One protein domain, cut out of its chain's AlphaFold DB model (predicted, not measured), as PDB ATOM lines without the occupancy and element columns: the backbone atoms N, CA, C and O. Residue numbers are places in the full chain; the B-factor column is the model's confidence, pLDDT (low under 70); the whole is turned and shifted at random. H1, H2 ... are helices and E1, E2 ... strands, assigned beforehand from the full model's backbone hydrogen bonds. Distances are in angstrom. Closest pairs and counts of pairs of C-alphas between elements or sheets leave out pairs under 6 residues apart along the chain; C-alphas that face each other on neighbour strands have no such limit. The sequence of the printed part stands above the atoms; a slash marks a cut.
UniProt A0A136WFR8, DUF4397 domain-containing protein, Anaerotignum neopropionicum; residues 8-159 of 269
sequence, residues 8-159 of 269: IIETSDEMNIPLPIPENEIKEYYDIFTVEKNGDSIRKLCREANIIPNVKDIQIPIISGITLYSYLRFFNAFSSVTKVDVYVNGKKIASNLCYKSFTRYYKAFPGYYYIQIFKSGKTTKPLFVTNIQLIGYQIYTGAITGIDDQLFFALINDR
ATOM      1  N   ILE A   8     -15.818 -47.738 -34.545       59.03
ATOM      2  CA  ILE A   8     -14.843 -46.656 -34.540       59.03
ATOM      3  C   ILE A   8     -14.311 -46.626 -35.968       59.03
ATOM      4  O   ILE A   8     -13.706 -47.591 -36.432       59.03
ATOM      5  N   ILE A   9     -14.666 -45.574 -36.700       65.94
ATOM      6  CA  ILE A   9     -14.132 -45.329 -38.034       65.94
ATOM      7  C   ILE A   9     -12.693 -44.877 -37.811       65.94
ATOM      8  O   ILE A   9     -12.487 -43.787 -37.284       65.94
ATOM      9  N   GLU A  10     -11.727 -45.719 -38.175       76.06
ATOM     10  CA  GLU A  10     -10.322 -45.315 -38.175       76.06
ATOM     11  C   GLU A  10     -10.126 -44.164 -39.170       76.06
ATOM     12  O   GLU A  10     -10.734 -44.143 -40.245       76.06
ATOM     13  N   THR A  11      -9.266 -43.206 -38.838       72.06
ATOM     14  CA  THR A  11      -8.931 -42.083 -39.726       72.06
ATOM     15  C   THR A  11      -7.422 -41.943 -39.897       72.06
ATOM     16  O   THR A  11      -6.635 -42.520 -39.144       72.06
ATOM     17  N   SER A  12      -6.994 -41.163 -40.892       72.56
ATOM     18  CA  SER A  12      -5.576 -40.862 -41.129       72.56
ATOM     19  C   SER A  12      -4.851 -40.284 -39.912       72.56
ATOM     20  O   SER A  12      -3.655 -40.510 -39.765       72.56
ATOM     21  N   ASP A  13      -5.550 -39.582 -39.023       72.00
ATOM     22  CA  ASP A  13      -4.944 -38.970 -37.834       72.00
ATOM     23  C   ASP A  13      -4.603 -39.999 -36.754       72.00
ATOM     24  O   ASP A  13      -3.699 -39.795 -35.942       72.00
ATOM     25  N   GLU A  14      -5.294 -41.139 -36.772       67.62
ATOM     26  CA  GLU A  14      -5.005 -42.286 -35.915       67.62
ATOM     27  C   GLU A  14      -3.849 -43.137 -36.478       67.62
ATOM     28  O   GLU A  14      -3.264 -43.969 -35.772       67.62
ATOM     29  N   MET A  15      -3.450 -42.905 -37.738       77.75
ATOM     30  CA  MET A  15      -2.265 -43.532 -38.317       77.75
ATOM     31  C   MET A  15      -0.995 -42.898 -37.755       77.75
ATOM     32  O   MET A  15      -0.829 -41.688 -37.618       77.75
ATOM     33  N   ASN A  16      -0.022 -43.750 -37.438       84.31
ATOM     34  CA  ASN A  16       1.239 -43.266 -36.887       84.31
ATOM     35  C   ASN A  16       2.113 -42.616 -37.978       84.31
ATOM     36  O   ASN A  16       2.806 -41.641 -37.682       84.31
ATOM     37  N   ILE A  17       2.030 -43.108 -39.220       91.00
ATOM     38  CA  ILE A  17       2.726 -42.583 -40.406       91.00
ATOM     39  C   ILE A  17       1.978 -41.340 -40.927       91.00
ATOM     40  O   ILE A  17       0.756 -41.408 -41.042       91.00
ATOM     41  N   PRO A  18       2.665 -40.214 -41.218       89.25
ATOM     42  CA  PRO A  18       2.031 -39.027 -41.799       89.25
ATOM     43  C   PRO A  18       1.493 -39.307 -43.207       89.25
ATOM     44  O   PRO A  18       1.825 -40.324 -43.804       89.25
ATOM     45  N   LEU A  19       0.691 -38.399 -43.764       89.38
ATOM     46  CA  LEU A  19       0.259 -38.501 -45.162       89.38
ATOM     47  C   LEU A  19       1.462 -38.453 -46.130       89.38
ATOM     48  O   LEU A  19       2.481 -37.830 -45.800       89.38
ATOM     49  N   PRO A  20       1.364 -39.111 -47.301       89.75
ATOM     50  CA  PRO A  20       2.411 -39.086 -48.316       89.75
ATOM     51  C   PRO A  20       2.620 -37.665 -48.842       89.75
ATOM     52  O   PRO A  20       1.681 -36.870 -48.901       89.75
ATOM     53  N   ILE A  21       3.852 -37.363 -49.245       86.88
ATOM     54  CA  ILE A  21       4.179 -36.075 -49.861       86.88
ATOM     55  C   ILE A  21       3.776 -36.063 -51.345       86.88
ATOM     56  O   ILE A  21       3.884 -37.096 -52.019       86.88
ATOM     57  N   PRO A  22       3.324 -34.912 -51.873       80.50
ATOM     58  CA  PRO A  22       3.124 -34.710 -53.302       80.50
ATOM     59  C   PRO A  22       4.397 -34.979 -54.117       80.50
ATOM     60  O   PRO A  22       5.506 -34.661 -53.693       80.50
ATOM     61  N   GLU A  23       4.248 -35.527 -55.326       72.56
ATOM     62  CA  GLU A  23       5.390 -35.905 -56.176       72.56
ATOM     63  C   GLU A  23       6.294 -34.712 -56.547       72.56
ATOM     64  O   GLU A  23       7.508 -34.858 -56.684       72.56
ATOM     65  N   ASN A  24       5.727 -33.510 -56.660       71.31
ATOM     66  CA  ASN A  24       6.473 -32.279 -56.923       71.31
ATOM     67  C   ASN A  24       7.372 -31.852 -55.749       71.31
ATOM     68  O   ASN A  24       8.449 -31.318 -56.001       71.31
ATOM     69  N   GLU A  25       6.988 -32.128 -54.498       69.12
ATOM     70  CA  GLU A  25       7.798 -31.800 -53.311       69.12
ATOM     71  C   GLU A  25       9.031 -32.709 -53.177       69.12
ATOM     72  O   GLU A  25      10.042 -32.329 -52.590       69.12
ATOM     73  N   ILE A  26       9.005 -33.899 -53.786       61.50
ATOM     74  CA  ILE A  26      10.148 -34.823 -53.790       61.50
ATOM     75  C   ILE A  26      11.347 -34.214 -54.526       61.50
ATOM     76  O   ILE A  26      12.487 -34.391 -54.094       61.50
ATOM     77  N   LYS A  27      11.112 -33.497 -55.636       54.09
ATOM     78  CA  LYS A  27      12.180 -32.902 -56.459       54.09
ATOM     79  C   LYS A  27      12.942 -31.807 -55.711       54.09
ATOM     80  O   LYS A  27      14.164 -31.766 -55.804       54.09
ATOM     81  N   GLU A  28      12.253 -31.012 -54.894       54.50
ATOM     82  CA  GLU A  28      12.892 -29.989 -54.054       54.50
ATOM     83  C   GLU A  28      13.845 -30.606 -53.019       54.50
ATOM     84  O   GLU A  28      14.921 -30.065 -52.764       54.50
ATOM     85  N   TYR A  29      13.516 -31.784 -52.473       50.00
ATOM     86  CA  TYR A  29      14.426 -32.512 -51.584       50.00
ATOM     87  C   TYR A  29      15.669 -33.038 -52.308       50.00
ATOM     88  O   TYR A  29      16.750 -32.995 -51.724       50.00
ATOM     89  N   TYR A  30      15.554 -33.502 -53.558       44.53
ATOM     90  CA  TYR A  30      16.717 -33.922 -54.354       44.53
ATOM     91  C   TYR A  30      17.686 -32.758 -54.629       44.53
ATOM     92  O   TYR A  30      18.900 -32.954 -54.552       44.53
ATOM     93  N   ASP A  31      17.172 -31.551 -54.868       35.84
ATOM     94  CA  ASP A  31      17.991 -30.367 -55.163       35.84
ATOM     95  C   ASP A  31      18.724 -29.808 -53.927       35.84
ATOM     96  O   ASP A  31      19.809 -29.242 -54.045       35.84
ATOM     97  N   ILE A  32      18.212 -30.021 -52.710       43.03
ATOM     98  CA  ILE A  32      18.903 -29.601 -51.473       43.03
ATOM     99  C   ILE A  32      20.196 -30.405 -51.240       43.03
ATOM    100  O   ILE A  32      21.156 -29.874 -50.679       43.03
ATOM    101  N   PHE A  33      20.262 -31.663 -51.692       38.97
ATOM    102  CA  PHE A  33      21.440 -32.526 -51.510       38.97
ATOM    103  C   PHE A  33      22.470 -32.429 -52.644       38.97
ATOM    104  O   PHE A  33      23.598 -32.886 -52.470       38.97
ATOM    105  N   THR A  34      22.137 -31.806 -53.778       35.25
ATOM    106  CA  THR A  34      23.123 -31.468 -54.823       35.25
ATOM    107  C   THR A  34      23.848 -30.150 -54.534       35.25
ATOM    108  O   THR A  34      24.939 -29.918 -55.056       35.25
ATOM    109  N   VAL A  35      23.304 -29.313 -53.646       35.78
ATOM    110  CA  VAL A  35      23.893 -28.032 -53.235       35.78
ATOM    111  C   VAL A  35      24.683 -28.189 -51.927       35.78
ATOM    112  O   VAL A  35      24.501 -27.454 -50.960       35.78
ATOM    113  N   GLU A  36      25.673 -29.087 -51.905       42.06
ATOM    114  CA  GLU A  36      26.879 -28.835 -51.102       42.06
ATOM    115  C   GLU A  36      27.729 -27.772 -51.816       42.06
ATOM    116  O   GLU A  36      28.776 -28.057 -52.393       42.06
ATOM    117  N   LYS A  37      27.248 -26.523 -51.819       40.72
ATOM    118  CA  LYS A  37      28.065 -25.303 -51.908       40.72
ATOM    119  C   LYS A  37      27.190 -24.067 -51.678       40.72
ATOM    120  O   LYS A  37      26.292 -23.774 -52.455       40.72
ATOM    121  N   ASN A  38      27.568 -23.314 -50.645       36.19
ATOM    122  CA  ASN A  38      27.117 -21.971 -50.249       36.19
ATOM    123  C   ASN A  38      25.879 -21.889 -49.337       36.19
ATOM    124  O   ASN A  38      24.745 -21.695 -49.767       36.19
ATOM    125  N   GLY A  39      26.164 -21.901 -48.032       39.38
ATOM    126  CA  GLY A  39      25.216 -21.739 -46.924       39.38
ATOM    127  C   GLY A  39      24.585 -20.350 -46.741       39.38
ATOM    128  O   GLY A  39      23.904 -20.152 -45.740       39.38
ATOM    129  N   ASP A  40      24.743 -19.413 -47.682       41.84
ATOM    130  CA  ASP A  40      24.214 -18.043 -47.551       41.84
ATOM    131  C   ASP A  40      22.994 -17.738 -48.443       41.84
ATOM    132  O   ASP A  40      22.261 -16.781 -48.185       41.84
ATOM    133  N   SER A  41      22.688 -18.574 -49.442       42.75
ATOM    134  CA  SER A  41      21.556 -18.336 -50.360       42.75
ATOM    135  C   SER A  41      20.197 -18.793 -49.802       42.75
ATOM    136  O   SER A  41      19.160 -18.226 -50.148       42.75
ATOM    137  N   ILE A  42      20.183 -19.771 -48.887       40.06
ATOM    138  CA  ILE A  42      18.949 -20.405 -48.378       40.06
ATOM    139  C   ILE A  42      18.151 -19.466 -47.454       40.06
ATOM    140  O   ILE A  42      16.924 -19.520 -47.417       40.06
ATOM    141  N   ARG A  43      18.805 -18.515 -46.768       37.81
ATOM    142  CA  ARG A  43      18.103 -17.545 -45.901       37.81
ATOM    143  C   ARG A  43      17.265 -16.510 -46.658       37.81
ATOM    144  O   ARG A  43      16.490 -15.802 -46.017       37.81
ATOM    145  N   LYS A  44      17.406 -16.394 -47.985       38.91
ATOM    146  CA  LYS A  44      16.762 -15.333 -48.777       38.91
ATOM    147  C   LYS A  44      15.534 -15.789 -49.578       38.91
ATOM    148  O   LYS A  44      14.757 -14.925 -49.970       38.91
ATOM    149  N   LEU A  45      15.321 -17.094 -49.786       37.34
ATOM    150  CA  LEU A  45      14.201 -17.595 -50.606       37.34
ATOM    151  C   LEU A  45      12.884 -17.822 -49.843       37.34
ATOM    152  O   LEU A  45      11.818 -17.733 -50.445       37.34
ATOM    153  N   CYS A  46      12.907 -18.031 -48.527       38.00
ATOM    154  CA  CYS A  46      11.674 -18.257 -47.763       38.00
ATOM    155  C   CYS A  46      11.064 -16.944 -47.252       38.00
ATOM    156  O   CYS A  46      11.019 -16.706 -46.045       38.00
ATOM    157  N   ARG A  47      10.610 -16.069 -48.158       36.19
ATOM    158  CA  ARG A  47       9.735 -14.945 -47.776       36.19
ATOM    159  C   ARG A  47       8.329 -14.992 -48.365       36.19
ATOM    160  O   ARG A  47       7.465 -14.334 -47.803       36.19
ATOM    161  N   GLU A  48       8.055 -15.790 -49.396       36.56
ATOM    162  CA  GLU A  48       6.752 -15.735 -50.080       36.56
ATOM    163  C   GLU A  48       6.282 -17.105 -50.594       36.56
ATOM    164  O   GLU A  48       6.104 -17.314 -51.786       36.56
ATOM    165  N   ALA A  49       6.024 -18.043 -49.679       33.56
ATOM    166  CA  ALA A  49       5.176 -19.207 -49.954       33.56
ATOM    167  C   ALA A  49       3.876 -19.112 -49.132       33.56
ATOM    168  O   ALA A  49       3.573 -19.952 -48.293       33.56
ATOM    169  N   ASN A  50       3.124 -18.032 -49.356       37.22
ATOM    170  CA  ASN A  50       1.678 -17.986 -49.121       37.22
ATOM    171  C   ASN A  50       1.066 -18.228 -50.510       37.22
ATOM    172  O   ASN A  50       1.222 -17.382 -51.379       37.22
ATOM    173  N   ILE A  51       0.447 -19.357 -50.849       37.06
ATOM    174  CA  ILE A  51      -0.704 -19.999 -50.214       37.06
ATOM    175  C   ILE A  51      -0.566 -21.514 -50.433       37.06
ATOM    176  O   ILE A  51      -0.685 -21.987 -51.560       37.06
ATOM    177  N   ILE A  52      -0.363 -22.281 -49.364       34.31
ATOM    178  CA  ILE A  52      -0.708 -23.707 -49.343       34.31
ATOM    179  C   ILE A  52      -2.057 -23.758 -48.616       34.31
ATOM    180  O   ILE A  52      -2.153 -23.160 -47.536       34.31
ATOM    181  N   PRO A  53      -3.123 -24.386 -49.155       32.59
ATOM    182  CA  PRO A  53      -4.300 -24.663 -48.337       32.59
ATOM    183  C   PRO A  53      -3.814 -25.358 -47.064       32.59
ATOM    184  O   PRO A  53      -2.894 -26.164 -47.122       32.59
ATOM    185  N   ASN A  54      -4.345 -24.998 -45.902       38.06
ATOM    186  CA  ASN A  54      -3.879 -25.537 -44.629       38.06
ATOM    187  C   ASN A  54      -4.122 -27.067 -44.593       38.06
ATOM    188  O   ASN A  54      -5.179 -27.513 -44.166       38.06
ATOM    189  N   VAL A  55      -3.159 -27.875 -45.065       44.66
ATOM    190  CA  VAL A  55      -3.202 -29.356 -45.130       44.66
ATOM    191  C   VAL A  55      -3.240 -29.986 -43.729       44.66
ATOM    192  O   VAL A  55      -3.399 -31.193 -43.591       44.66
ATOM    193  N   LYS A  56      -3.141 -29.180 -42.665       45.22
ATOM    194  CA  LYS A  56      -3.129 -29.654 -41.278       45.22
ATOM    195  C   LYS A  56      -4.375 -30.437 -40.849       45.22
ATOM    196  O   LYS A  56      -4.262 -31.146 -39.859       45.22
ATOM    197  N   ASP A  57      -5.481 -30.375 -41.594       50.94
ATOM    198  CA  ASP A  57      -6.765 -30.940 -41.155       50.94
ATOM    199  C   ASP A  57      -7.423 -31.913 -42.166       50.94
ATOM    200  O   ASP A  57      -8.625 -32.171 -42.084       50.94
ATOM    201  N   ILE A  58      -6.683 -32.463 -43.144       61.81
ATOM    202  CA  ILE A  58      -7.251 -33.488 -44.045       61.81
ATOM    203  C   ILE A  58      -7.269 -34.843 -43.330       61.81
ATOM    204  O   ILE A  58      -6.293 -35.591 -43.354       61.81
ATOM    205  N   GLN A  59      -8.419 -35.167 -42.740       67.81
ATOM    206  CA  GLN A  59      -8.709 -36.493 -42.206       67.81
ATOM    207  C   GLN A  59      -9.303 -37.395 -43.288       67.81
ATOM    208  O   GLN A  59     -10.400 -37.144 -43.792       67.81
ATOM    209  N   ILE A  60      -8.600 -38.473 -43.630       74.00
ATOM    210  CA  ILE A  60      -9.087 -39.482 -44.573       74.00
ATOM    211  C   ILE A  60      -9.726 -40.624 -43.774       74.00
ATOM    212  O   ILE A  60      -9.033 -41.232 -42.953       74.00
ATOM    213  N   PRO A  61     -11.009 -40.963 -43.998       73.31
ATOM    214  CA  PRO A  61     -11.605 -42.137 -43.378       73.31
ATOM    215  C   PRO A  61     -10.951 -43.416 -43.919       73.31
ATOM    216  O   PRO A  61     -10.777 -43.595 -45.129       73.31
ATOM    217  N   ILE A  62     -10.606 -44.329 -43.017       71.12
ATOM    218  CA  ILE A  62     -10.055 -45.643 -43.337       71.12
ATOM    219  C   ILE A  62     -11.191 -46.650 -43.251       71.12
ATOM    220  O   ILE A  62     -11.575 -47.122 -42.182       71.12
ATOM    221  N   ILE A  63     -11.741 -46.976 -44.413       70.62
ATOM    222  CA  ILE A  63     -12.776 -47.986 -44.555       70.62
ATOM    223  C   ILE A  63     -12.099 -49.229 -45.129       70.62
ATOM    224  O   ILE A  63     -11.627 -49.209 -46.267       70.62
ATOM    225  N   SER A  64     -12.015 -50.301 -44.338       66.25
ATOM    226  CA  SER A  64     -11.414 -51.569 -44.782       66.25
ATOM    227  C   SER A  64     -12.074 -52.061 -46.076       66.25
ATOM    228  O   SER A  64     -13.293 -51.974 -46.234       66.25
ATOM    229  N   GLY A  65     -11.252 -52.506 -47.029       66.62
ATOM    230  CA  GLY A  65     -11.682 -52.918 -48.370       66.62
ATOM    231  C   GLY A  65     -12.017 -51.789 -49.360       66.62
ATOM    232  O   GLY A  65     -12.214 -52.079 -50.537       66.62
ATOM    233  N   ILE A  66     -12.068 -50.521 -48.931       73.75
ATOM    234  CA  ILE A  66     -12.309 -49.358 -49.813       73.75
ATOM    235  C   ILE A  66     -11.080 -48.452 -49.847       73.75
ATOM    236  O   ILE A  66     -10.582 -48.100 -50.917       73.75
ATOM    237  N   THR A  67     -10.589 -48.065 -48.673       77.44
ATOM    238  CA  THR A  67      -9.431 -47.191 -48.542       77.44
ATOM    239  C   THR A  67      -8.169 -47.974 -48.884       77.44
ATOM    240  O   THR A  67      -7.853 -48.969 -48.235       77.44
ATOM    241  N   LEU A  68      -7.422 -47.514 -49.889       84.94
ATOM    242  CA  LEU A  68      -6.126 -48.094 -50.226       84.94
ATOM    243  C   LEU A  68      -5.105 -47.722 -49.148       84.94
ATOM    244  O   LEU A  68      -4.860 -46.542 -48.909       84.94
ATOM    245  N   TYR A  69      -4.475 -48.719 -48.540       90.00
ATOM    246  CA  TYR A  69      -3.324 -48.541 -47.656       90.00
ATOM    247  C   TYR A  69      -2.346 -49.703 -47.821       90.00
ATOM    248  O   TYR A  69      -2.674 -50.753 -48.374       90.00
ATOM    249  N   SER A  70      -1.120 -49.491 -47.371       93.94
ATOM    250  CA  SER A  70      -0.064 -50.485 -47.249       93.94
ATOM    251  C   SER A  70       0.326 -50.637 -45.782       93.94
ATOM    252  O   SER A  70      -0.048 -49.824 -44.930       93.94
ATOM    253  N   TYR A  71       1.081 -51.686 -45.482       95.75
ATOM    254  CA  TYR A  71       1.754 -51.826 -44.200       95.75
ATOM    255  C   TYR A  71       3.246 -51.564 -44.367       95.75
ATOM    256  O   TYR A  71       3.857 -52.070 -45.301       95.75
ATOM    257  N   LEU A  72       3.844 -50.822 -43.439       97.75
ATOM    258  CA  LEU A  72       5.279 -50.563 -43.384       97.75
ATOM    259  C   LEU A  72       5.796 -50.846 -41.975       97.75
ATOM    260  O   LEU A  72       5.247 -50.334 -41.001       97.75
ATOM    261  N   ARG A  73       6.876 -51.616 -41.853       98.25
ATOM    262  CA  ARG A  73       7.697 -51.689 -40.634       98.25
ATOM    263  C   ARG A  73       9.141 -51.314 -40.939       98.25
ATOM    264  O   ARG A  73       9.560 -51.365 -42.092       98.25
ATOM    265  N   PHE A  74       9.908 -50.985 -39.907       98.56
ATOM    266  CA  PHE A  74      11.348 -50.761 -40.013       98.56
ATOM    267  C   PHE A  74      12.114 -51.842 -39.261       98.56
ATOM    268  O   PHE A  74      11.708 -52.241 -38.169       98.56
ATOM    269  N   PHE A  75      13.230 -52.278 -39.834       98.56
ATOM    270  CA  PHE A  75      14.155 -53.232 -39.234       98.56
ATOM    271  C   PHE A  75      15.529 -52.584 -39.101       98.56
ATOM    272  O   PHE A  75      16.074 -52.110 -40.095       98.56
ATOM    273  N   ASN A  76      16.096 -52.549 -37.896       98.19
ATOM    274  CA  ASN A  76      17.469 -52.087 -37.717       98.19
ATOM    275  C   ASN A  76      18.456 -53.266 -37.761       98.19
ATOM    276  O   ASN A  76      18.711 -53.915 -36.746       98.19
ATOM    277  N   ALA A  77      19.033 -53.492 -38.938       97.19
ATOM    278  CA  ALA A  77      20.134 -54.413 -39.211       97.19
ATOM    279  C   ALA A  77      21.510 -53.711 -39.253       97.19
ATOM    280  O   ALA A  77      22.507 -54.336 -39.604       97.19
ATOM    281  N   PHE A  78      21.593 -52.424 -38.900       96.25
ATOM    282  CA  PHE A  78      22.824 -51.646 -38.992       96.25
ATOM    283  C   PHE A  78      23.691 -51.847 -37.748       96.25
ATOM    284  O   PHE A  78      23.392 -51.329 -36.671       96.25
ATOM    285  N   SER A  79      24.783 -52.598 -37.898       92.12
ATOM    286  CA  SER A  79      25.612 -53.043 -36.772       92.12
ATOM    287  C   SER A  79      26.489 -51.949 -36.151       92.12
ATOM    288  O   SER A  79      26.962 -52.115 -35.027       92.12
ATOM    289  N   SER A  80      26.718 -50.830 -36.845       89.62
ATOM    290  CA  SER A  80      27.651 -49.782 -36.389       89.62
ATOM    291  C   SER A  80      27.076 -48.856 -35.319       89.62
ATOM    292  O   SER A  80      27.816 -48.127 -34.655       89.62
ATOM    293  N   VAL A  81      25.754 -48.858 -35.127       87.69
ATOM    294  CA  VAL A  81      25.096 -48.087 -34.067       87.69
ATOM    295  C   VAL A  81      24.129 -48.966 -33.293       87.69
ATOM    296  O   VAL A  81      23.362 -49.742 -33.849       87.69
ATOM    297  N   THR A  82      24.110 -48.798 -31.975       86.56
ATOM    298  CA  THR A  82      23.245 -49.611 -31.116       86.56
ATOM    299  C   THR A  82      21.764 -49.283 -31.291       86.56
ATOM    300  O   THR A  82      20.927 -50.170 -31.143       86.56
ATOM    301  N   LYS A  83      21.426 -48.015 -31.570       96.69
ATOM    302  CA  LYS A  83      20.047 -47.521 -31.696       96.69
ATOM    303  C   LYS A  83      19.935 -46.408 -32.732       96.69
ATOM    304  O   LYS A  83      20.752 -45.479 -32.739       96.69
ATOM    305  N   VAL A  84      18.855 -46.440 -33.506       97.88
ATOM    306  CA  VAL A  84      18.479 -45.377 -34.451       97.88
ATOM    307  C   VAL A  84      17.109 -44.786 -34.125       97.88
ATOM    308  O   VAL A  84      16.263 -45.436 -33.511       97.88
ATOM    309  N   ASP A  85      16.894 -43.544 -34.544       98.25
ATOM    310  CA  ASP A  85      15.569 -42.938 -34.654       98.25
ATOM    311  C   ASP A  85      15.209 -42.834 -36.147       98.25
ATOM    312  O   ASP A  85      16.040 -42.416 -36.957       98.25
ATOM    313  N   VAL A  86      13.974 -43.194 -36.503       98.25
ATOM    314  CA  VAL A  86      13.463 -43.141 -37.881       98.25
ATOM    315  C   VAL A  86      12.398 -42.065 -37.983       98.25
ATOM    316  O   VAL A  86      11.424 -42.066 -37.224       98.25
ATOM    317  N   TYR A  87      12.580 -41.165 -38.941       96.12
ATOM    318  CA  TYR A  87      11.647 -40.101 -39.269       96.12
ATOM    319  C   TYR A  87      11.070 -40.332 -40.657       96.12
ATOM    320  O   TYR A  87      11.783 -40.720 -41.581       96.12
ATOM    321  N   VAL A  88       9.775 -40.063 -40.784       95.75
ATOM    322  CA  VAL A  88       9.029 -40.100 -42.038       95.75
ATOM    323  C   VAL A  88       8.384 -38.733 -42.211       95.75
ATOM    324  O   VAL A  88       7.688 -38.280 -41.304       95.75
ATOM    325  N   ASN A  89       8.655 -38.054 -43.324       92.31
ATOM    326  CA  ASN A  89       8.190 -36.690 -43.620       92.31
ATOM    327  C   ASN A  89       8.423 -35.726 -42.433       92.31
ATOM    328  O   ASN A  89       7.544 -34.967 -42.034       92.31
ATOM    329  N   GLY A  90       9.592 -35.831 -41.785       89.31
ATOM    330  CA  GLY A  90       9.967 -35.018 -40.620       89.31
ATOM    331  C   GLY A  90       9.318 -35.407 -39.279       89.31
ATOM    332  O   GLY A  90       9.726 -34.889 -38.240       89.31
ATOM    333  N   LYS A  91       8.366 -36.351 -39.244       92.50
ATOM    334  CA  LYS A  91       7.774 -36.891 -38.005       92.50
ATOM    335  C   LYS A  91       8.557 -38.115 -37.534       92.50
ATOM    336  O   LYS A  91       8.752 -39.052 -38.301       92.50
ATOM    337  N   LYS A  92       8.975 -38.155 -36.263       93.75
ATOM    338  CA  LYS A  92       9.609 -39.350 -35.675       93.75
ATOM    339  C   LYS A  92       8.582 -40.476 -35.551       93.75
ATOM    340  O   LYS A  92       7.611 -40.336 -34.812       93.75
ATOM    341  N   ILE A  93       8.820 -41.589 -36.236       96.25
ATOM    342  CA  ILE A  93       7.946 -42.772 -36.237       96.25
ATOM    343  C   ILE A  93       8.498 -43.878 -35.347       96.25
ATOM    344  O   ILE A  93       7.742 -44.540 -34.644       96.25
ATOM    345  N   ALA A  94       9.817 -44.059 -35.346       96.50
ATOM    346  CA  ALA A  94      10.491 -44.992 -34.455       96.50
ATOM    347  C   ALA A  94      11.527 -44.240 -33.625       96.50
ATOM    348  O   ALA A  94      12.336 -43.486 -34.165       96.50
ATOM    349  N   SER A  95      11.509 -44.447 -32.311       96.69
ATOM    350  CA  SER A  95      12.533 -43.935 -31.405       96.69
ATOM    351  C   SER A  95      13.254 -45.097 -30.745       96.69
ATOM    352  O   SER A  95      12.608 -46.075 -30.378       96.69
ATOM    353  N   ASN A  96      14.566 -44.960 -30.548       97.31
ATOM    354  CA  ASN A  96      15.391 -45.956 -29.867       97.31
ATOM    355  C   ASN A  96      15.281 -47.361 -30.490       97.31
ATOM    356  O   ASN A  96      15.314 -48.353 -29.763       97.31
ATOM    357  N   LEU A  97      15.153 -47.460 -31.818       98.25
ATOM    358  CA  LEU A  97      15.077 -48.744 -32.508       98.25
ATOM    359  C   LEU A  97      16.433 -49.452 -32.406       98.25
ATOM    360  O   LEU A  97      17.399 -49.070 -33.072       98.25
ATOM    361  N   CYS A  98      16.507 -50.447 -31.525       97.62
ATOM    362  CA  CYS A  98      17.719 -51.209 -31.250       97.62
ATOM    363  C   CYS A  98      18.176 -52.007 -32.472       97.62
ATOM    364  O   CYS A  98      17.351 -52.484 -33.250       97.62
ATOM    365  N   TYR A  99      19.489 -52.195 -32.608       97.12
ATOM    366  CA  TYR A  99      20.050 -53.191 -33.519       97.12
ATOM    367  C   TYR A  99      19.380 -54.554 -33.273       97.12
ATOM    368  O   TYR A  99      19.079 -54.890 -32.123       97.12
ATOM    369  N   LYS A 100      19.121 -55.309 -34.347       96.94
ATOM    370  CA  LYS A 100      18.402 -56.598 -34.357       96.94
ATOM    371  C   LYS A 100      16.897 -56.510 -34.084       96.94
ATOM    372  O   LYS A 100      16.246 -57.537 -33.951       96.94
ATOM    373  N   SER A 101      16.328 -55.306 -33.980       97.75
ATOM    374  CA  SER A 101      14.913 -55.119 -33.635       97.75
ATOM    375  C   SER A 101      14.084 -54.563 -34.785       97.75
ATOM    376  O   SER A 101      14.551 -53.753 -35.592       97.75
ATOM    377  N   PHE A 102      12.813 -54.959 -34.794       98.44
ATOM    378  CA  PHE A 102      11.787 -54.459 -35.697       98.44
ATOM    379  C   PHE A 102      10.852 -53.496 -34.966       98.44
ATOM    380  O   PHE A 102      10.598 -53.621 -33.766       98.44
ATOM    381  N   THR A 103      10.284 -52.547 -35.701       98.44
ATOM    382  CA  THR A 103       9.056 -51.886 -35.257       98.44
ATOM    383  C   THR A 103       7.859 -52.809 -35.478       98.44
ATOM    384  O   THR A 103       7.903 -53.735 -36.286       98.44
ATOM    385  N   ARG A 104       6.723 -52.475 -34.857       95.75
ATOM    386  CA  ARG A 104       5.424 -52.945 -35.357       95.75
ATOM    387  C   ARG A 104       5.191 -52.474 -36.796       95.75
ATOM    388  O   ARG A 104       5.805 -51.500 -37.241       95.75
ATOM    389  N   TYR A 105       4.259 -53.127 -37.481       96.81
ATOM    390  CA  TYR A 105       3.723 -52.615 -38.735       96.81
ATOM    391  C   TYR A 105       2.847 -51.387 -38.480       96.81
ATOM    392  O   TYR A 105       2.030 -51.348 -37.556       96.81
ATOM    393  N   TYR A 106       3.014 -50.386 -39.328       95.50
ATOM    394  CA  TYR A 106       2.179 -49.205 -39.407       95.50
ATOM    395  C   TYR A 106       1.365 -49.265 -40.692       95.50
ATOM    396  O   TYR A 106       1.896 -49.653 -41.730       95.50
ATOM    397  N   LYS A 107       0.102 -48.841 -40.646       93.94
ATOM    398  CA  LYS A 107      -0.628 -48.527 -41.874       93.94
ATOM    399  C   LYS A 107      -0.026 -47.250 -42.475       93.94
ATOM    400  O   LYS A 107       0.304 -46.325 -41.728       93.94
ATOM    401  N   ALA A 108       0.089 -47.197 -43.796       93.12
ATOM    402  CA  ALA A 108       0.531 -46.030 -44.555       93.12
ATOM    403  C   ALA A 108      -0.295 -45.908 -45.841       93.12
ATOM    404  O   ALA A 108      -0.633 -46.915 -46.460       93.12
ATOM    405  N   PHE A 109      -0.633 -44.693 -46.263       92.31
ATOM    406  CA  PHE A 109      -1.301 -44.510 -47.552       92.31
ATOM    407  C   PHE A 109      -0.327 -44.750 -48.718       92.31
ATOM    408  O   PHE A 109       0.884 -44.574 -48.553       92.31
ATOM    409  N   PRO A 110      -0.809 -45.133 -49.908       91.19
ATOM    410  CA  PRO A 110       0.019 -45.190 -51.104       91.19
ATOM    411  C   PRO A 110       0.552 -43.800 -51.449       91.19
ATOM    412  O   PRO A 110      -0.165 -42.812 -51.320       91.19
ATOM    413  N   GLY A 111       1.791 -43.729 -51.917       91.31
ATOM    414  CA  GLY A 111       2.443 -42.477 -52.281       91.31
ATOM    415  C   GLY A 111       3.906 -42.450 -51.876       91.31
ATOM    416  O   GLY A 111       4.498 -43.479 -51.538       91.31
ATOM    417  N   TYR A 112       4.491 -41.261 -51.935       91.06
ATOM    418  CA  TYR A 112       5.901 -41.061 -51.650       91.06
ATOM    419  C   TYR A 112       6.135 -40.597 -50.219       91.06
ATOM    420  O   TYR A 112       5.336 -39.859 -49.639       91.06
ATOM    421  N   TYR A 113       7.258 -41.034 -49.662       93.62
ATOM    422  CA  TYR A 113       7.666 -40.722 -48.303       93.62
ATOM    423  C   TYR A 113       9.150 -40.414 -48.248       93.62
ATOM    424  O   TYR A 113       9.972 -41.151 -48.794       93.62
ATOM    425  N   TYR A 114       9.478 -39.361 -47.516       92.88
ATOM    426  CA  TYR A 114      10.834 -38.955 -47.211       92.88
ATOM    427  C   TYR A 114      11.277 -39.591 -45.893       92.88
ATOM    428  O   TYR A 114      10.672 -39.358 -44.843       92.88
ATOM    429  N   ILE A 115      12.322 -40.411 -45.944       96.25
ATOM    430  CA  ILE A 115      12.846 -41.175 -44.812       96.25
ATOM    431  C   ILE A 115      14.168 -40.568 -44.364       96.25
ATOM    432  O   ILE A 115      15.087 -40.389 -45.163       96.25
ATOM    433  N   GLN A 116      14.289 -40.312 -43.064       95.62
ATOM    434  CA  GLN A 116      15.544 -39.898 -42.445       95.62
ATOM    435  C   GLN A 116      15.862 -40.796 -41.259       95.62
ATOM    436  O   GLN A 116      15.002 -41.094 -40.426       95.62
ATOM    437  N   ILE A 117      17.123 -41.193 -41.164       97.25
ATOM    438  CA  ILE A 117      17.615 -42.071 -40.109       97.25
ATOM    439  C   ILE A 117      18.666 -41.303 -39.330       97.25
ATOM    440  O   ILE A 117      19.630 -40.802 -39.901       97.25
ATOM    441  N   PHE A 118      18.492 -41.215 -38.018       96.25
ATOM    442  CA  PHE A 118      19.429 -40.550 -37.120       96.25
ATOM    443  C   PHE A 118      19.963 -41.543 -36.099       96.25
ATOM    444  O   PHE A 118      19.277 -42.487 -35.706       96.25
ATOM    445  N   LYS A 119      21.166 -41.281 -35.582       95.81
ATOM    446  CA  LYS A 119      21.593 -41.909 -34.329       95.81
ATOM    447  C   LYS A 119      20.590 -41.529 -33.238       95.81
ATOM    448  O   LYS A 119      20.208 -40.362 -33.143       95.81
ATOM    449  N   SER A 120      20.158 -42.494 -32.430       95.88
ATOM    450  CA  SER A 120      19.074 -42.241 -31.478       95.88
ATOM    451  C   SER A 120      19.388 -41.081 -30.523       95.88
ATOM    452  O   SER A 120      20.520 -40.924 -30.057       95.88
ATOM    453  N   GLY A 121      18.391 -40.223 -30.286       91.69
ATOM    454  CA  GLY A 121      18.532 -39.010 -29.475       91.69
ATOM    455  C   GLY A 121      19.224 -37.835 -30.181       91.69
ATOM    456  O   GLY A 121      19.354 -36.767 -29.583       91.69
ATOM    457  N   LYS A 122      19.654 -37.988 -31.439       91.50
ATOM    458  CA  LYS A 122      20.137 -36.886 -32.281       91.50
ATOM    459  C   LYS A 122      19.050 -36.452 -33.264       91.50
ATOM    460  O   LYS A 122      18.235 -37.252 -33.712       91.50
ATOM    461  N   THR A 123      19.045 -35.161 -33.575       83.69
ATOM    462  CA  THR A 123      18.096 -34.526 -34.508       83.69
ATOM    463  C   THR A 123      18.800 -33.720 -35.598       83.69
ATOM    464  O   THR A 123      18.160 -33.224 -36.517       83.69
ATOM    465  N   THR A 124      20.124 -33.590 -35.508       85.81
ATOM    466  CA  THR A 124      20.975 -32.920 -36.489       85.81
ATOM    467  C   THR A 124      21.885 -33.955 -37.143       85.81
ATOM    468  O   THR A 124      22.271 -34.925 -36.488       85.81
ATOM    469  N   LYS A 125      22.220 -33.749 -38.426       88.62
ATOM    470  CA  LYS A 125      23.069 -34.637 -39.244       88.62
ATOM    471  C   LYS A 125      22.515 -36.078 -39.348       88.62
ATOM    472  O   LYS A 125      22.913 -36.940 -38.561       88.62
ATOM    473  N   PRO A 126      21.590 -36.356 -40.288       92.94
ATOM    474  CA  PRO A 126      21.100 -37.718 -40.501       92.94
ATOM    475  C   PRO A 126      22.250 -38.660 -40.883       92.94
ATOM    476  O   PRO A 126      23.188 -38.258 -41.566       92.94
ATOM    477  N   LEU A 127      22.163 -39.913 -40.432       93.00
ATOM    478  CA  LEU A 127      23.026 -41.012 -40.880       93.00
ATOM    479  C   LEU A 127      22.704 -41.401 -42.323       93.00
ATOM    480  O   LEU A 127      23.587 -41.798 -43.069       93.00
ATOM    481  N   PHE A 128      21.426 -41.309 -42.694       93.81
ATOM    482  CA  PHE A 128      20.952 -41.659 -44.024       93.81
ATOM    483  C   PHE A 128      19.653 -40.930 -44.350       93.81
ATOM    484  O   PHE A 128      18.853 -40.625 -43.457       93.81
ATOM    485  N   VAL A 129      19.448 -40.676 -45.637       94.00
ATOM    486  CA  VAL A 129      18.270 -40.010 -46.185       94.00
ATOM    487  C   VAL A 129      17.882 -40.705 -47.483       94.00
ATOM    488  O   VAL A 129      18.745 -40.963 -48.318       94.00
ATOM    489  N   THR A 130      16.596 -40.996 -47.671       93.38
ATOM    490  CA  THR A 130      16.084 -41.541 -48.936       93.38
ATOM    491  C   THR A 130      14.611 -41.210 -49.141       93.38
ATOM    492  O   THR A 130      13.914 -40.842 -48.198       93.38
ATOM    493  N   ASN A 131      14.130 -41.379 -50.369       92.62
ATOM    494  CA  ASN A 131      12.711 -41.382 -50.692       92.62
ATOM    495  C   ASN A 131      12.257 -42.817 -50.970       92.62
ATOM    496  O   ASN A 131      12.964 -43.581 -51.627       92.62
ATOM    497  N   ILE A 132      11.063 -43.174 -50.506       95.06
ATOM    498  CA  ILE A 132      10.419 -44.452 -50.823       95.06
ATOM    499  C   ILE A 132       9.058 -44.215 -51.461       95.06
ATOM    500  O   ILE A 132       8.394 -43.220 -51.178       95.06
ATOM    501  N   GLN A 133       8.627 -45.163 -52.288       94.44
ATOM    502  CA  GLN A 133       7.281 -45.199 -52.844       94.44
ATOM    503  C   GLN A 133       6.540 -46.409 -52.283       94.44
ATOM    504  O   GLN A 133       7.001 -47.544 -52.408       94.44
ATOM    505  N   LEU A 134       5.377 -46.166 -51.686       94.94
ATOM    506  CA  LEU A 134       4.475 -47.214 -51.233       94.94
ATOM    507  C   LEU A 134       3.310 -47.347 -52.206       94.94
ATOM    508  O   LEU A 134       2.694 -46.361 -52.607       94.94
ATOM    509  N   ILE A 135       2.979 -48.586 -52.546       92.00
ATOM    510  CA  ILE A 135       1.808 -48.940 -53.346       92.00
ATOM    511  C   ILE A 135       0.766 -49.549 -52.403       92.00
ATOM    512  O   ILE A 135       1.121 -50.215 -51.431       92.00
ATOM    513  N   GLY A 136      -0.519 -49.298 -52.661       91.00
ATOM    514  CA  GLY A 136      -1.612 -49.855 -51.859       91.00
ATOM    515  C   GLY A 136      -1.670 -51.378 -51.913       91.00
ATOM    516  O   GLY A 136      -1.227 -51.984 -52.885       91.00
ATOM    517  N   TYR A 137      -2.234 -51.981 -50.867       90.31
ATOM    518  CA  TYR A 137      -2.389 -53.429 -50.711       90.31
ATOM    519  C   TYR A 137      -1.077 -54.222 -50.714       90.31
ATOM    520  O   TYR A 137      -1.029 -55.368 -51.153       90.31
ATOM    521  N   GLN A 138      -0.013 -53.609 -50.197       93.69
ATOM    522  CA  GLN A 138       1.307 -54.224 -50.080       93.69
ATOM    523  C   GLN A 138       1.838 -54.147 -48.652       93.69
ATOM    524  O   GLN A 138       1.448 -53.276 -47.868       93.69
ATOM    525  N   ILE A 139       2.742 -55.062 -48.314       97.12
ATOM    526  CA  ILE A 139       3.438 -55.095 -47.028       97.12
ATOM    527  C   ILE A 139       4.915 -54.801 -47.290       97.12
ATOM    528  O   ILE A 139       5.502 -55.337 -48.227       97.12
ATOM    529  N   TYR A 140       5.503 -53.924 -46.487       97.88
ATOM    530  CA  TYR A 140       6.873 -53.462 -46.648       97.88
ATOM    531  C   TYR A 140       7.672 -53.591 -45.354       97.88
ATOM    532  O   TYR A 140       7.192 -53.257 -44.266       97.88
ATOM    533  N   THR A 141       8.935 -53.978 -45.504       98.50
ATOM    534  CA  THR A 141       9.960 -53.880 -44.464       98.50
ATOM    535  C   THR A 141      11.070 -52.957 -44.964       98.50
ATOM    536  O   THR A 141      11.770 -53.280 -45.921       98.50
ATOM    537  N   GLY A 142      11.227 -51.795 -44.330       98.25
ATOM    538  CA  GLY A 142      12.362 -50.899 -44.536       98.25
ATOM    539  C   GLY A 142      13.534 -51.328 -43.663       98.25
ATOM    540  O   GLY A 142      13.573 -50.993 -42.476       98.25
ATOM    541  N   ALA A 143      14.464 -52.096 -44.226       98.31
ATOM    542  CA  ALA A 143      15.644 -52.560 -43.517       98.31
ATOM    543  C   ALA A 143      16.771 -51.522 -43.597       98.31
ATOM    544  O   ALA A 143      17.185 -51.097 -44.673       98.31
ATOM    545  N   ILE A 144      17.256 -51.122 -42.429       98.38
ATOM    546  CA  ILE A 144      18.378 -50.211 -42.230       98.38
ATOM    547  C   ILE A 144      19.595 -51.093 -42.012       98.38
ATOM    548  O   ILE A 144      19.658 -51.764 -40.987       98.38
ATOM    549  N   THR A 145      20.531 -51.123 -42.949       96.62
ATOM    550  CA  THR A 145      21.731 -51.960 -42.852       96.62
ATOM    551  C   THR A 145      22.990 -51.172 -43.190       96.62
ATOM    552  O   THR A 145      22.908 -50.003 -43.551       96.62
ATOM    553  N   GLY A 146      24.164 -51.772 -43.034       92.75
ATOM    554  CA  GLY A 146      25.438 -51.119 -43.284       92.75
ATOM    555  C   GLY A 146      26.539 -51.567 -42.336       92.75
ATOM    556  O   GLY A 146      26.298 -52.299 -41.375       92.75
ATOM    557  N   ILE A 147      27.740 -51.069 -42.596       89.38
ATOM    558  CA  ILE A 147      28.927 -51.258 -41.762       89.38
ATOM    559  C   ILE A 147      29.706 -49.949 -41.698       89.38
ATOM    560  O   ILE A 147      29.629 -49.120 -42.603       89.38
ATOM    561  N   ASP A 148      30.432 -49.757 -40.603       87.50
ATOM    562  CA  ASP A 148      31.144 -48.522 -40.286       87.50
ATOM    563  C   ASP A 148      30.241 -47.288 -40.482       87.50
ATOM    564  O   ASP A 148      29.134 -47.259 -39.936       87.50
ATOM    565  N   ASP A 149      30.676 -46.302 -41.266       86.06
ATOM    566  CA  ASP A 149      29.917 -45.083 -41.573       86.06
ATOM    567  C   ASP A 149      29.058 -45.197 -42.852       86.06
ATOM    568  O   ASP A 149      28.464 -44.210 -43.288       86.06
ATOM    569  N   GLN A 150      28.977 -46.380 -43.468       89.38
ATOM    570  CA  GLN A 150      28.190 -46.615 -44.679       89.38
ATOM    571  C   GLN A 150      26.868 -47.295 -44.336       89.38
ATOM    572  O   GLN A 150      26.839 -48.456 -43.929       89.38
ATOM    573  N   LEU A 151      25.767 -46.567 -44.528       93.75
ATOM    574  CA  LEU A 151      24.407 -47.047 -44.308       93.75
ATOM    575  C   LEU A 151      23.696 -47.254 -45.652       93.75
ATOM    576  O   LEU A 151      23.791 -46.421 -46.551       93.75
ATOM    577  N   PHE A 152      22.935 -48.339 -45.750       94.94
ATOM    578  CA  PHE A 152      22.065 -48.686 -46.867       94.94
ATOM    579  C   PHE A 152      20.633 -48.889 -46.372       94.94
ATOM    580  O   PHE A 152      20.396 -49.388 -45.269       94.94
ATOM    581  N   PHE A 153      19.665 -48.542 -47.215       96.38
ATOM    582  CA  PHE A 153      18.251 -48.765 -46.936       96.38
ATOM    583  C   PHE A 153      17.653 -49.705 -47.980       96.38
ATOM    584  O   PHE A 153      17.517 -49.332 -49.145       96.38
ATOM    585  N   ALA A 154      17.271 -50.908 -47.556       96.38
ATOM    586  CA  ALA A 154      16.607 -51.888 -48.403       96.38
ATOM    587  C   ALA A 154      15.095 -51.844 -48.156       96.38
ATOM    588  O   ALA A 154      14.617 -52.175 -47.069       96.38
ATOM    589  N   LEU A 155      14.328 -51.431 -49.170       97.38
ATOM    590  CA  LEU A 155      12.869 -51.486 -49.129       97.38
ATOM    591  C   LEU A 155      12.396 -52.836 -49.670       97.38
ATOM    592  O   LEU A 155      12.319 -53.047 -50.879       97.38
ATOM    593  N   ILE A 156      12.062 -53.744 -48.762       97.25
ATOM    594  CA  ILE A 156      11.613 -55.093 -49.095       97.25
ATOM    595  C   ILE A 156      10.095 -55.073 -49.232       97.25
ATOM    596  O   ILE A 156       9.399 -54.627 -48.320       97.25
ATOM    597  N   ASN A 157       9.588 -55.552 -50.365       95.38
ATOM    598  CA  ASN A 157       8.160 -55.704 -50.620       95.38
ATOM    599  C   ASN A 157       7.753 -57.172 -50.479       95.38
ATOM    600  O   ASN A 157       8.322 -58.056 -51.122       95.38
ATOM    601  N   ASP A 158       6.724 -57.407 -49.679       92.19
ATOM    602  CA  ASP A 158       6.063 -58.689 -49.562       92.19
ATOM    603  C   ASP A 158       4.799 -58.710 -50.405       92.19
ATOM    604  O   ASP A 158       3.788 -58.078 -50.086       92.19
ATOM    605  N   ARG A 159       4.861 -59.492 -51.483       82.00
ATOM    606  CA  ARG A 159       3.678 -59.847 -52.258       82.00
ATOM    607  C   ARG A 159       2.906 -60.912 -51.501       82.00
ATOM    608  O   ARG A 159       3.480 -61.917 -51.086       82.00
TER     609      ARG A 159
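What this domain is: This is residues 8 to 159 of the 269 residues of the protein "DUF4397 domain-containing protein" of Anaerotignum neopropionicum (UniProt A0A136WFR8). Two strongly twisted sheets of four strands, E4 E1 E7 E8 and E3 E2 E5 E6, lie partly face to face as a small sandwich. H1 packs on the face of E5 and E6 turned away from the other sheet, and beyond it residues 34 to 41 and 43 to 54 stick out in a wide loop that holds H2. The printed part has 152 residues with two named helices, then eight named strands; the first sheet is mixed and the second antiparallel. The class is mixed, helices and strands, with 74 of 152 residues in named elements, under half. The whole is compact, with a radius of gyration of the C-alphas of 16.8 A and spans of 50 by 44 by 26 A.

Where its parts are: Begin at Ile 8; residues 8 to 22 hold no named element. Find C-alpha 23 at (5.390, -35.905, -56.176); from there H1 runs 18.3 A to residue 34. H2 is residues 42 to 45. E1, residues 70 to 76, starts with C-alpha 70 at (-0.064, -50.485, -47.249) and runs 20.0 A. Next come E2, residues 83 to 88, E3, 91 to 98, and E4, 106 to 108. E5, residues 111 to 119, runs 26.3 A; E6 is 128 to 134. E7, residues 139 to 147, runs 26.3 A, and E8, 150 to 158, runs 25.7 A to C-alpha 158 at (6.063, -58.689, -49.562).

How they stand to each other: In E3 E2 E5 E6, look at the hairpin E2 and E3, with N 88 and O 91 2.9 A apart. E2 and E5 are antiparallel, with N 87 and O 116 at 2.8 A. In the hairpin E5 and E6, N 115 and O 130 are 2.8 A apart. In the other sheet E4 and E1 are antiparallel, with N 72 and O 106 at 2.8 A. E1 and E7 are parallel at 20 degrees, with N 140 and O 71 at 2.7 A. In the hairpin E7 and E8, N 143 and O 154 are 2.8 A apart. Between the sheets, the closest C-alphas of edge strands E6 and E8 are those of Phe 128 and Leu 151, 6.4 A. H1 is on the sheet over E5 and E6, at a height of 10.0 A, and runs along the strands, 25 degrees from E5 on the local plane; the closest C-alphas of H1 and E5 are those of Glu 23 and Tyr 112, 6.9 A. H1 has 3 of 8 O i to N i+4 pairs within hydrogen-bond range and 9 of 9 O i to N i+3 pairs; H2 is too short for an O i to N i+4 pair. H2 is apart from H1.

The domain as a whole: The C-alphas of Ile 8 and Asn 38 are the two farthest apart, 51.2 A. The printed part has no cut. The link from H2 to E1 is long, 24 residues; within it residues 61 to 62 pair antiparallel with residues 10 to 11. The mean pLDDT of the printed part is 79.4; residues 8 to 9, 14, 25 to 59 and 64 to 65 are under 70.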